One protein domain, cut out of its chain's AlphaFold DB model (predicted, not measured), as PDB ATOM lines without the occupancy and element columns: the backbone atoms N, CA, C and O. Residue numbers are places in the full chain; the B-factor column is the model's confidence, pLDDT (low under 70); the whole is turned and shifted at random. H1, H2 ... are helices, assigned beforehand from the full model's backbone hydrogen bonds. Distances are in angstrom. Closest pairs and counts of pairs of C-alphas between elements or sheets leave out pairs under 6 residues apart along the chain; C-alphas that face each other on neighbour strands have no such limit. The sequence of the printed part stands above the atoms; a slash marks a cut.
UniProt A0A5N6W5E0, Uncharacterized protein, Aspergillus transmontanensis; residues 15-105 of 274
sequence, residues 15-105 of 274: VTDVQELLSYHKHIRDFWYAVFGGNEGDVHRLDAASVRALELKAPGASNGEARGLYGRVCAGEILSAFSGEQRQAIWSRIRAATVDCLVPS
ATOM      1  N   VAL A  15       0.922 -30.550   2.847       63.41
ATOM      2  CA  VAL A  15       1.580 -31.831   2.562       63.41
ATOM      3  C   VAL A  15       1.220 -32.876   3.608       63.41
ATOM      4  O   VAL A  15       0.927 -34.006   3.247       63.41
ATOM      5  N   THR A  16       1.213 -32.470   4.873       62.41
ATOM      6  CA  THR A  16       1.052 -33.349   6.034       62.41
ATOM      7  C   THR A  16       0.035 -32.773   7.001       62.41
ATOM      8  O   THR A  16      -0.053 -31.549   7.152       62.41
ATOM      9  N   ASP A  17      -0.699 -33.642   7.683       70.44
ATOM     10  CA  ASP A  17      -1.616 -33.233   8.742       70.44
ATOM     11  C   ASP A  17      -0.851 -32.767   9.997       70.44
ATOM     12  O   ASP A  17       0.268 -33.209  10.275       70.44
ATOM     13  N   VAL A  18      -1.451 -31.874  10.794       74.62
ATOM     14  CA  VAL A  18      -0.867 -31.421  12.071       74.62
ATOM     15  C   VAL A  18      -0.600 -32.613  12.995       74.62
ATOM     16  O   VAL A  18       0.413 -32.634  13.696       74.62
ATOM     17  N   GLN A  19      -1.460 -33.629  12.969       74.56
ATOM     18  CA  GLN A  19      -1.318 -34.831  13.777       74.56
ATOM     19  C   GLN A  19      -0.090 -35.671  13.398       74.56
ATOM     20  O   GLN A  19       0.548 -36.246  14.283       74.56
ATOM     21  N   GLU A  20       0.302 -35.704  12.122       75.75
ATOM     22  CA  GLU A  20       1.507 -36.410  11.659       75.75
ATOM     23  C   GLU A  20       2.774 -35.718  12.170       75.75
ATOM     24  O   GLU A  20       3.674 -36.365  12.712       75.75
ATOM     25  N   LEU A  21       2.811 -34.384  12.076       82.44
ATOM     26  CA  LEU A  21       3.919 -33.575  12.590       82.44
ATOM     27  C   LEU A  21       4.058 -33.740  14.110       82.44
ATOM     28  O   LEU A  21       5.160 -33.952  14.625       82.44
ATOM     29  N   LEU A  22       2.931 -33.711  14.830       85.31
ATOM     30  CA  LEU A  22       2.890 -33.968  16.270       85.31
ATOM     31  C   LEU A  22       3.345 -35.391  16.611       85.31
ATOM     32  O   LEU A  22       4.056 -35.576  17.600       85.31
ATOM     33  N   SER A  23       2.982 -36.384  15.799       85.19
ATOM     34  CA  SER A  23       3.394 -37.777  15.998       85.19
ATOM     35  C   SER A  23       4.905 -37.953  15.839       85.19
ATOM     36  O   SER A  23       5.521 -38.616  16.673       85.19
ATOM     37  N   TYR A  24       5.534 -37.304  14.851       87.19
ATOM     38  CA  TYR A  24       6.995 -37.330  14.703       87.19
ATOM     39  C   TYR A  24       7.682 -36.643  15.892       87.19
ATOM     40  O   TYR A  24       8.604 -37.192  16.495       87.19
ATOM     41  N   HIS A  25       7.206 -35.461  16.292       89.25
ATOM     42  CA  HIS A  25       7.744 -34.758  17.461       89.25
ATOM     43  C   HIS A  25       7.628 -35.599  18.740       89.25
ATOM     44  O   HIS A  25       8.571 -35.668  19.535       89.25
ATOM     45  N   LYS A  26       6.487 -36.272  18.921       92.38
ATOM     46  CA  LYS A  26       6.268 -37.217  20.014       92.38
ATOM     47  C   LYS A  26       7.258 -38.379  19.944       92.38
ATOM     48  O   LYS A  26       7.848 -38.701  20.966       92.38
ATOM     49  N   HIS A  27       7.506 -38.940  18.761       92.31
ATOM     50  CA  HIS A  27       8.502 -39.996  18.573       92.31
ATOM     51  C   HIS A  27       9.917 -39.549  18.978       92.31
ATOM     52  O   HIS A  27      10.570 -40.262  19.737       92.31
ATOM     53  N   ILE A  28      10.365 -38.354  18.560       93.94
ATOM     54  CA  ILE A  28      11.668 -37.801  18.979       93.94
ATOM     55  C   ILE A  28      11.740 -37.731  20.510       93.94
ATOM     56  O   ILE A  28      12.696 -38.218  21.115       93.94
ATOM     57  N   ARG A  29      10.727 -37.132  21.147       93.56
ATOM     58  CA  ARG A  29      10.680 -36.982  22.606       93.56
ATOM     59  C   ARG A  29      10.700 -38.336  23.312       93.56
ATOM     60  O   ARG A  29      11.507 -38.535  24.215       93.56
ATOM     61  N   ASP A  30       9.815 -39.241  22.910       94.75
ATOM     62  CA  ASP A  30       9.622 -40.537  23.557       94.75
ATOM     63  C   ASP A  30      10.878 -41.415  23.405       94.75
ATOM     64  O   ASP A  30      11.274 -42.079  24.363       94.75
ATOM     65  N   PHE A  31      11.566 -41.342  22.257       95.88
ATOM     66  CA  PHE A  31      12.856 -42.002  22.043       95.88
ATOM     67  C   PHE A  31      13.908 -41.536  23.052       95.88
ATOM     68  O   PHE A  31      14.498 -42.354  23.762       95.88
ATOM     69  N   TRP A  32      14.142 -40.223  23.148       95.50
ATOM     70  CA  TRP A  32      15.166 -39.693  24.050       95.50
ATOM     71  C   TRP A  32      14.801 -39.956  25.511       95.50
ATOM     72  O   TRP A  32      15.642 -40.416  26.278       95.50
ATOM     73  N   TYR A  33      13.535 -39.781  25.883       95.19
ATOM     74  CA  TYR A  33      13.061 -40.103  27.225       95.19
ATOM     75  C   TYR A  33      13.313 -41.575  27.597       95.19
ATOM     76  O   TYR A  33      13.827 -41.862  28.680       95.19
ATOM     77  N   ALA A  34      13.048 -42.512  26.680       94.50
ATOM     78  CA  ALA A  34      13.315 -43.935  26.887       94.50
ATOM     79  C   ALA A  34      14.820 -44.247  27.007       94.50
ATOM     80  O   ALA A  34      15.234 -45.002  27.894       94.50
ATOM     81  N   VAL A  35      15.661 -43.633  26.169       95.19
ATOM     82  CA  VAL A  35      17.127 -43.787  26.204       95.19
ATOM     83  C   VAL A  35      17.729 -43.329  27.538       95.19
ATOM     84  O   VAL A  35      18.683 -43.936  28.034       95.19
ATOM     85  N   PHE A  36      17.142 -42.312  28.164       95.25
ATOM     86  CA  PHE A  36      17.537 -41.824  29.487       95.25
ATOM     87  C   PHE A  36      16.769 -42.483  30.644       95.25
ATOM     88  O   PHE A  36      16.833 -42.017  31.779       95.25
ATOM     89  N   GLY A  37      16.068 -43.595  30.393       91.06
ATOM     90  CA  GLY A  37      15.381 -44.365  31.436       91.06
ATOM     91  C   GLY A  37      14.244 -43.604  32.120       91.06
ATOM     92  O   GLY A  37      13.944 -43.878  33.277       91.06
ATOM     93  N   GLY A  38      13.643 -42.637  31.427       90.94
ATOM     94  CA  GLY A  38      12.571 -41.797  31.950       90.94
ATOM     95  C   GLY A  38      13.029 -40.679  32.890       90.94
ATOM     96  O   GLY A  38      12.208 -40.099  33.591       90.94
ATOM     97  N   ASN A  39      14.327 -40.364  32.943       91.25
ATOM     98  CA  ASN A  39      14.826 -39.261  33.757       91.25
ATOM     99  C   ASN A  39      14.883 -37.957  32.945       91.25
ATOM    100  O   ASN A  39      15.811 -37.747  32.164       91.25
ATOM    101  N   GLU A  40      13.922 -37.054  33.164       90.75
ATOM    102  CA  GLU A  40      13.895 -35.736  32.505       90.75
ATOM    103  C   GLU A  40      15.154 -34.906  32.787       90.75
ATOM    104  O   GLU A  40      15.683 -34.252  31.887       90.75
ATOM    105  N   GLY A  41      15.685 -34.964  34.011       91.19
ATOM    106  CA  GLY A  41      16.902 -34.245  34.386       91.19
ATOM    107  C   GLY A  41      18.120 -34.695  33.578       91.19
ATOM    108  O   GLY A  41      18.954 -33.872  33.205       91.19
ATOM    109  N   ASP A  42      18.195 -35.984  33.247       91.62
ATOM    110  CA  ASP A  42      19.247 -36.512  32.379       91.62
ATOM    111  C   ASP A  42      19.018 -36.138  30.912       91.62
ATOM    112  O   ASP A  42      19.971 -35.751  30.239       91.62
ATOM    113  N   VAL A  43      17.772 -36.130  30.424       92.12
ATOM    114  CA  VAL A  43      17.464 -35.618  29.074       92.12
ATOM    115  C   VAL A  43      17.931 -34.164  28.924       92.12
ATOM    116  O   VAL A  43      18.525 -33.814  27.908       92.12
ATOM    117  N   HIS A  44      17.756 -33.320  29.946       92.50
ATOM    118  CA  HIS A  44      18.214 -31.924  29.923       92.50
ATOM    119  C   HIS A  44      19.739 -31.751  29.908       92.50
ATOM    120  O   HIS A  44      20.230 -30.686  29.534       92.50
ATOM    121  N   ARG A  45      20.498 -32.780  30.298       94.19
ATOM    122  CA  ARG A  45      21.968 -32.785  30.248       94.19
ATOM    123  C   ARG A  45      22.510 -33.213  28.883       94.19
ATOM    124  O   ARG A  45      23.716 -33.115  28.664       94.19
ATOM    125  N   LEU A  46      21.654 -33.693  27.977       93.81
ATOM    126  CA  LEU A  46      22.038 -34.051  26.616       93.81
ATOM    127  C   LEU A  46      22.431 -32.800  25.825       93.81
ATOM    128  O   LEU A  46      21.632 -31.886  25.625       93.81
ATOM    129  N   ASP A  47      23.661 -32.786  25.326       93.75
ATOM    130  CA  ASP A  47      24.174 -31.688  24.520       93.75
ATOM    131  C   ASP A  47      23.934 -31.898  23.011       93.75
ATOM    132  O   ASP A  47      23.810 -33.015  22.498       93.75
ATOM    133  N   ALA A  48      23.921 -30.791  22.268       94.38
ATOM    134  CA  ALA A  48      23.677 -30.801  20.828       94.38
ATOM    135  C   ALA A  48      24.797 -31.465  20.003       94.38
ATOM    136  O   ALA A  48      24.551 -31.865  18.864       94.38
ATOM    137  N   ALA A  49      26.034 -31.557  20.508       95.94
ATOM    138  CA  ALA A  49      27.115 -32.238  19.790       95.94
ATOM    139  C   ALA A  49      26.934 -33.761  19.855       95.94
ATOM    140  O   ALA A  49      27.098 -34.439  18.841       95.94
ATOM    141  N   SER A  50      26.494 -34.277  21.003       95.75
ATOM    142  CA  SER A  50      26.100 -35.675  21.179       95.75
ATOM    143  C   SER A  50      24.928 -36.057  20.279       95.75
ATOM    144  O   SER A  50      25.006 -37.077  19.597       95.75
ATOM    145  N   VAL A  51      23.881 -35.222  20.204       95.88
ATOM    146  CA  VAL A  51      22.756 -35.450  19.275       95.88
ATOM    147  C   VAL A  51      23.251 -35.499  17.834       95.88
ATOM    148  O   VAL A  51      22.966 -36.467  17.144       95.88
ATOM    149  N   ARG A  52      24.062 -34.531  17.393       95.94
ATOM    150  CA  ARG A  52      24.613 -34.510  16.024       95.94
ATOM    151  C   ARG A  52      25.488 -35.713  15.684       95.94
ATOM    152  O   ARG A  52      25.557 -36.127  14.534       95.94
ATOM    153  N   ALA A  53      26.193 -36.264  16.666       95.75
ATOM    154  CA  ALA A  53      27.002 -37.457  16.454       95.75
ATOM    155  C   ALA A  53      26.153 -38.732  16.306       95.75
ATOM    156  O   ALA A  53      26.618 -39.690  15.685       95.75
ATOM    157  N   LEU A  54      24.958 -38.749  16.902       96.19
ATOM    158  CA  LEU A  54      24.083 -39.914  16.991       96.19
ATOM    159  C   LEU A  54      22.908 -39.874  16.010       96.19
ATOM    160  O   LEU A  54      22.437 -40.935  15.626       96.19
ATOM    161  N   GLU A  55      22.418 -38.697  15.625       95.69
ATOM    162  CA  GLU A  55      21.247 -38.558  14.761       95.69
ATOM    163  C   GLU A  55      21.434 -39.272  13.422       95.69
ATOM    164  O   GLU A  55      22.526 -39.278  12.849       95.69
ATOM    165  N   LEU A  56      20.355 -39.887  12.926       93.75
ATOM    166  CA  LEU A  56      20.358 -40.642  11.668       93.75
ATOM    167  C   LEU A  56      21.345 -41.829  11.655       93.75
ATOM    168  O   LEU A  56      21.797 -42.261  10.593       93.75
ATOM    169  N   LYS A  57      21.682 -42.367  12.835       95.88
ATOM    170  CA  LYS A  57      22.475 -43.594  13.024       95.88
ATOM    171  C   LYS A  57      21.599 -44.730  13.545       95.88
ATOM    172  O   LYS A  57      20.649 -44.483  14.278       95.88
ATOM    173  N   ALA A  58      21.939 -45.970  13.212       96.19
ATOM    174  CA  ALA A  58      21.322 -47.190  13.731       96.19
ATOM    175  C   ALA A  58      22.382 -48.166  14.284       96.19
ATOM    176  O   ALA A  58      22.624 -49.236  13.713       96.19
ATOM    177  N   PRO A  59      23.029 -47.844  15.421       96.75
ATOM    178  CA  PRO A  59      24.016 -48.729  16.044       96.75
ATOM    179  C   PRO A  59      23.418 -50.029  16.620       96.75
ATOM    180  O   PRO A  59      24.165 -50.943  16.985       96.75
ATOM    181  N   GLY A  60      22.092 -50.136  16.735       96.06
ATOM    182  CA  GLY A  60      21.402 -51.400  16.998       96.06
ATOM    183  C   GLY A  60      21.418 -52.340  15.793       96.06
ATOM    184  O   GLY A  60      21.722 -53.522  15.945       96.06
ATOM    185  N   ALA A  61      21.166 -51.801  14.598       95.88
ATOM    186  CA  ALA A  61      21.131 -52.551  13.343       95.88
ATOM    187  C   ALA A  61      22.525 -52.812  12.736       95.88
ATOM    188  O   ALA A  61      22.745 -53.835  12.087       95.88
ATOM    189  N   SER A  62      23.486 -51.900  12.932       95.38
ATOM    190  CA  SER A  62      24.807 -51.946  12.290       95.38
ATOM    191  C   SER A  62      25.952 -52.029  13.299       95.38
ATOM    192  O   SER A  62      26.366 -51.036  13.897       95.38
ATOM    193  N   ASN A  63      26.562 -53.213  13.422       92.12
ATOM    194  CA  ASN A  63      27.743 -53.415  14.275       92.12
ATOM    195  C   ASN A  63      28.961 -52.582  13.829       92.12
ATOM    196  O   ASN A  63      29.805 -52.226  14.653       92.12
ATOM    197  N   GLY A  64      29.081 -52.282  12.531       92.50
ATOM    198  CA  GLY A  64      30.148 -51.426  12.008       92.50
ATOM    199  C   GLY A  64      30.026 -50.000  12.535       92.50
ATOM    200  O   GLY A  64      30.979 -49.467  13.105       92.50
ATOM    201  N   GLU A  65      28.829 -49.429  12.417       93.62
ATOM    202  CA  GLU A  65      28.519 -48.093  12.925       93.62
ATOM    203  C   GLU A  65      28.596 -48.035  14.455       93.62
ATOM    204  O   GLU A  65      29.194 -47.115  15.016       93.62
ATOM    205  N   ALA A  66      28.098 -49.075  15.132       95.50
ATOM    206  CA  ALA A  66      28.172 -49.203  16.581       95.50
ATOM    207  C   ALA A  66      29.612 -49.132  17.097       95.50
ATOM    208  O   ALA A  66      29.875 -48.413  18.056       95.50
ATOM    209  N   ARG A  67      30.562 -49.833  16.461       93.44
ATOM    210  CA  ARG A  67      31.976 -49.795  16.874       93.44
ATOM    211  C   ARG A  67      32.579 -48.399  16.739       93.44
ATOM    212  O   ARG A  67      33.272 -47.958  17.654       93.44
ATOM    213  N   GLY A  68      32.297 -47.705  15.634       91.81
ATOM    214  CA  GLY A  68      32.805 -46.351  15.397       91.81
ATOM    215  C   GLY A  68      32.288 -45.337  16.420       91.81
ATOM    216  O   GLY A  68      33.043 -44.498  16.907       91.81
ATOM    217  N   LEU A  69      31.013 -45.444  16.794       96.12
ATOM    218  CA  LEU A  69      30.397 -44.570  17.793       96.12
ATOM    219  C   LEU A  69      30.807 -44.936  19.225       96.12
ATOM    220  O   LEU A  69      31.075 -44.046  20.029       96.12
ATOM    221  N   TYR A  70      30.914 -46.228  19.542       96.25
ATOM    222  CA  TYR A  70      31.203 -46.692  20.897       96.25
ATOM    223  C   TYR A  70      32.554 -46.199  21.419       96.25
ATOM    224  O   TYR A  70      32.643 -45.781  22.570       96.25
ATOM    225  N   GLY A  71      33.594 -46.169  20.577       94.00
ATOM    226  CA  GLY A  71      34.899 -45.623  20.968       94.00
ATOM    227  C   GLY A  71      34.807 -44.164  21.434       94.00
ATOM    228  O   GLY A  71      35.360 -43.806  22.472       94.00
ATOM    229  N   ARG A  72      34.020 -43.348  20.724       96.38
ATOM    230  CA  ARG A  72      33.779 -41.932  21.042       96.38
ATOM    231  C   ARG A  72      32.927 -41.760  22.299       96.38
ATOM    232  O   ARG A  72      33.183 -40.869  23.108       96.38
ATOM    233  N   VAL A  73      31.952 -42.650  22.507       96.50
ATOM    234  CA  VAL A  73      31.183 -42.720  23.758       96.50
ATOM    235  C   VAL A  73      32.104 -43.057  24.926       96.50
ATOM    236  O   VAL A  73      32.046 -42.367  25.934       96.50
ATOM    237  N   CYS A  74      32.995 -44.043  24.814       93.44
ATOM    238  CA  CYS A  74      33.950 -44.396  25.872       93.44
ATOM    239  C   CYS A  74      34.938 -43.259  26.176       93.44
ATOM    240  O   CYS A  74      35.194 -42.967  27.346       93.44
ATOM    241  N   ALA A  75      35.423 -42.567  25.143       93.56
ATOM    242  CA  ALA A  75      36.307 -41.409  25.274       93.56
ATOM    243  C   ALA A  75      35.626 -40.181  25.911       93.56
ATOM    244  O   ALA A  75      36.308 -39.290  26.407       93.56
ATOM    245  N   GLY A  76      34.289 -40.143  25.951       93.69
ATOM    246  CA  GLY A  76      33.525 -39.022  26.510       93.69
ATOM    247  C   GLY A  76      33.343 -37.866  25.536       93.69
ATOM    248  O   GLY A  76      32.933 -36.786  25.942       93.69
ATOM    249  N   GLU A  77      33.615 -38.098  24.252       96.00
ATOM    250  CA  GLU A  77      33.314 -37.154  23.173       96.00
ATOM    251  C   GLU A  77      31.812 -37.090  22.881       96.00
ATOM    252  O   GLU A  77      31.296 -36.055  22.469       96.00
ATOM    253  N   ILE A  78      31.117 -38.213  23.079       97.00
ATOM    254  CA  ILE A  78      29.662 -38.335  22.996       97.00
ATOM    255  C   ILE A  78      29.145 -38.593  24.412       97.00
ATOM    256  O   ILE A  78      29.698 -39.428  25.131       97.00
ATOM    257  N   LEU A  79      28.068 -37.898  24.785       96.06
ATOM    258  CA  LEU A  79      27.461 -37.891  26.119       96.06
ATOM    259  C   LEU A  79      28.443 -37.388  27.193       96.06
ATOM    260  O   LEU A  79      28.549 -37.965  28.276       96.06
ATOM    261  N   SER A  80      29.170 -36.306  26.895       95.12
ATOM    262  CA  SER A  80      30.259 -35.782  27.739       95.12
ATOM    263  C   SER A  80      29.804 -35.359  29.139       95.12
ATOM    264  O   SER A  80      30.572 -35.450  30.095       95.12
ATOM    265  N   ALA A  81      28.534 -34.969  29.288       95.00
ATOM    266  CA  ALA A  81      27.932 -34.608  30.567       95.00
ATOM    267  C   ALA A  81      27.783 -35.787  31.549       95.00
ATOM    268  O   ALA A  81      27.438 -35.557  32.708       95.00
ATOM    269  N   PHE A  82      28.010 -37.032  31.114       96.00
ATOM    270  CA  PHE A  82      27.720 -38.251  31.872       96.00
ATOM    271  C   PHE A  82      28.987 -39.016  32.280       96.00
ATOM    272  O   PHE A  82      29.993 -39.059  31.560       96.00
ATOM    273  N   SER A  83      28.921 -39.685  33.435       95.56
ATOM    274  CA  SER A  83      29.994 -40.570  33.899       95.56
ATOM    275  C   SER A  83      30.182 -41.765  32.956       95.56
ATOM    276  O   SER A  83      29.307 -42.086  32.152       95.56
ATOM    277  N   GLY A  84      31.324 -42.454  33.054       94.62
ATOM    278  CA  GLY A  84      31.591 -43.638  32.229       94.62
ATOM    279  C   GLY A  84      30.503 -44.711  32.360       94.62
ATOM    280  O   GLY A  84      30.027 -45.223  31.352       94.62
ATOM    281  N   GLU A  85      30.045 -44.987  33.580       94.81
ATOM    282  CA  GLU A  85      28.968 -45.949  33.850       94.81
ATOM    283  C   GLU A  85      27.625 -45.503  33.249       94.81
ATOM    284  O   GLU A  85      26.958 -46.280  32.562       94.81
ATOM    285  N   GLN A  86      27.263 -44.226  33.422       95.12
ATOM    286  CA  GLN A  86      26.052 -43.654  32.825       95.12
ATOM    287  C   GLN A  86      26.087 -43.763  31.298       95.12
ATOM    288  O   GLN A  86      25.108 -44.197  30.689       95.12
ATOM    289  N   ARG A  87      27.225 -43.437  30.673       96.94
ATOM    290  CA  ARG A  87      27.412 -43.546  29.221       96.94
ATOM    291  C   ARG A  87      27.218 -44.975  28.718       96.94
ATOM    292  O   ARG A  87      26.561 -45.156  27.698       96.94
ATOM    293  N   GLN A  88      27.717 -45.985  29.432       95.75
ATOM    294  CA  GLN A  88      27.508 -47.397  29.070       95.75
ATOM    295  C   GLN A  88      26.032 -47.809  29.144       95.75
ATOM    296  O   GLN A  88      25.525 -48.489  28.244       95.75
ATOM    297  N   ALA A  89      25.322 -47.373  30.188       95.94
ATOM    298  CA  ALA A  89      23.898 -47.649  30.340       95.94
ATOM    299  C   ALA A  89      23.063 -46.975  29.238       95.94
ATOM    300  O   ALA A  89      22.233 -47.627  28.602       95.94
ATOM    301  N   ILE A  90      23.317 -45.690  28.965       97.06
ATOM    302  CA  ILE A  90      22.656 -44.931  27.893       97.06
ATOM    303  C   ILE A  90      22.946 -45.574  26.533       97.06
ATOM    304  O   ILE A  90      22.025 -45.834  25.763       97.06
ATOM    305  N   TRP A  91      24.208 -45.905  26.250       97.38
ATOM    306  CA  TRP A  91      24.611 -46.550  25.000       97.38
ATOM    307  C   TRP A  91      23.886 -47.874  24.754       97.38
ATOM    308  O   TRP A  91      23.418 -48.132  23.645       97.38
ATOM    309  N   SER A  92      23.747 -48.698  25.792       96.56
ATOM    310  CA  SER A  92      23.035 -49.974  25.692       96.56
ATOM    311  C   SER A  92      21.569 -49.771  25.298       96.56
ATOM    312  O   SER A  92      21.054 -50.501  24.451       96.56
ATOM    313  N   ARG A  93      20.916 -48.733  25.841       97.31
ATOM    314  CA  ARG A  93      19.539 -48.367  25.477       97.31
ATOM    315  C   ARG A  93      19.444 -47.780  24.072       97.31
ATOM    316  O   ARG A  93      18.528 -48.151  23.352       97.31
ATOM    317  N   ILE A  94      20.402 -46.951  23.647       97.00
ATOM    318  CA  ILE A  94      20.470 -46.451  22.262       97.00
ATOM    319  C   ILE A  94      20.536 -47.625  21.285       97.00
ATOM    320  O   ILE A  94      19.781 -47.661  20.319       97.00
ATOM    321  N   ARG A  95      21.403 -48.612  21.536       96.81
ATOM    322  CA  ARG A  95      21.501 -49.796  20.671       96.81
ATOM    323  C   ARG A  95      20.203 -50.591  20.640       96.81
ATOM    324  O   ARG A  95      19.767 -50.968  19.563       96.81
ATOM    325  N   ALA A  96      19.578 -50.818  21.793       96.00
ATOM    326  CA  ALA A  96      18.302 -51.526  21.855       96.00
ATOM    327  C   ALA A  96      17.187 -50.777  21.105       96.00
ATOM    328  O   ALA A  96      16.404 -51.399  20.397       96.00
ATOM    329  N   ALA A  97      17.148 -49.449  21.220       95.75
ATOM    330  CA  ALA A  97      16.140 -48.611  20.582       95.75
ATOM    331  C   ALA A  97      16.358 -48.421  19.072       95.75
ATOM    332  O   ALA A  97      15.460 -47.933  18.409       95.75
ATOM    333  N   THR A  98      17.525 -48.778  18.524       96.81
ATOM    334  CA  THR A  98      17.896 -48.516  17.116       96.81
ATOM    335  C   THR A  98      18.135 -49.795  16.310       96.81
ATOM    336  O   THR A  98      18.971 -49.840  15.404       96.81
ATOM    337  N   VAL A  99      17.444 -50.878  16.681       95.50
ATOM    338  CA  VAL A  99      17.490 -52.163  15.959       95.50
ATOM    339  C   VAL A  99      16.731 -52.075  14.635       95.50
ATOM    340  O   VAL A  99      17.168 -52.641  13.636       95.50
ATOM    341  N   ASP A 100      15.622 -51.348  14.623       92.38
ATOM    342  CA  ASP A 100      14.684 -51.216  13.508       92.38
ATOM    343  C   ASP A 100      14.398 -49.752  13.133       92.38
ATOM    344  O   ASP A 100      13.649 -49.487  12.194       92.38
ATOM    345  N   CYS A 101      15.027 -48.793  13.817       91.25
ATOM    346  CA  CYS A 101      14.925 -47.377  13.496       91.25
ATOM    347  C   CYS A 101      16.261 -46.635  13.653       91.25
ATOM    348  O   CYS A 101      17.203 -47.105  14.299       91.25
ATOM    349  N   LEU A 102      16.343 -45.463  13.024       94.44
ATOM    350  CA  LEU A 102      17.440 -44.517  13.210       94.44
ATOM    351  C   LEU A 102      17.200 -43.693  14.478       94.44
ATOM    352  O   LEU A 102      16.056 -43.466  14.858       94.44
ATOM    353  N   VAL A 103      18.266 -43.168  15.086       96.12
ATOM    354  CA  VAL A 103      18.150 -42.156  16.145       96.12
ATOM    355  C   VAL A 103      17.394 -40.935  15.590       96.12
ATOM    356  O   VAL A 103      17.921 -40.264  14.691       96.12
ATOM    357  N   PRO A 104      16.198 -40.616  16.117       95.00
ATOM    358  CA  PRO A 104      15.382 -39.526  15.617       95.00
ATOM    359  C   PRO A 104      15.904 -38.175  16.116       95.00
ATOM    360  O   PRO A 104      16.347 -38.013  17.261       95.00
ATOM    361  N   SER A 105      15.819 -37.167  15.255       94.38
ATOM    362  CA  SER A 105      16.200 -35.796  15.580       94.38
ATOM    363  C   SER A 105      15.351 -34.788  14.820       94.38
ATOM    364  O   SER A 105      14.665 -35.124  13.855       94.38
TER     365      SER A 105
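This is residues 15 to 105 of the 274 residues of an uncharacterized protein of Aspergillus transmontanensis (UniProt A0A5N6W5E0). The longest helix, H1, reaches out like an arm from a small body, with residues 15 to 23 sticking out free and its last turns packed on H5. The body is built on a helical hairpin of H4 and H5, with the shorter H3 near H4 and the four-residue H2 just past the end of H1. The printed part has 91 residues with five named helices, in the order H1, H2, H3, H4, H5, and no named strand; the class is all helix. The whole is compact, with a radius of gyration of the C-alphas of 13.3 A, and the C-alphas span 42 by 30 by 20 A, the arm adding to the longest span.

H1, residues 18 to 35, runs 26.0 A from C-alpha 18 at (-0.867, -31.421, 12.071) to C-alpha 35 at (17.127, -43.787, 26.204). H5, residues 84 to 97, is 20.0 A long and ends at C-alpha 97 at (16.140, -48.611, 20.582). H4, residues 63 to 75, is 18.4 A long. H3, residues 48 to 54, is 9.9 A long, and H2, residues 40 to 43, is 5.0 A long.

H1 touches H5 with residues 31 to 35 alone, and the closest C-alphas, those of Val 35 and Arg 93, are 5.2 A apart. The two run opposite ways at a steep tilt of 41 degrees. With residues 32 to 33 alone, H1 only just touches H2, with 3 pairs of C-alphas within 8 A, the closest being those of Tyr 33 and Val 43 at 6.6 A. H4 and H5 form a helical hairpin: they touch, opposite ways at a shallow tilt of 22 degrees, and their closest C-alphas, those of Val 73 and Arg 87, are 6.7 A apart. H3 and H4 are close but not clearly touching, with the closest C-alphas, those of Leu 54 and Leu 69, 7.9 A apart. They run opposite ways at a shallow tilt of 32 degrees, only just short of steep. H3 is apart from H1, H2 and H5. In H1, H3 and H5 every O i to N i+4 pair is within hydrogen-bond range, in H4 8 of 9 are, and H2 is too short for such a pair.

The two C-alphas farthest apart, those of Val 15 and Glu 85, are 43.9 A apart. Without residues 15 to 23, the body of 82 residues spans 29 by 27 by 19 A. The printed part has no cut. The links from H1 to H2 and from H2 to H3 are tight, those from H3 to H4 and from H4 to H5 are short, and none is long. The mean pLDDT of the printed part is 92.6, and residues 15 to 16 are under 70.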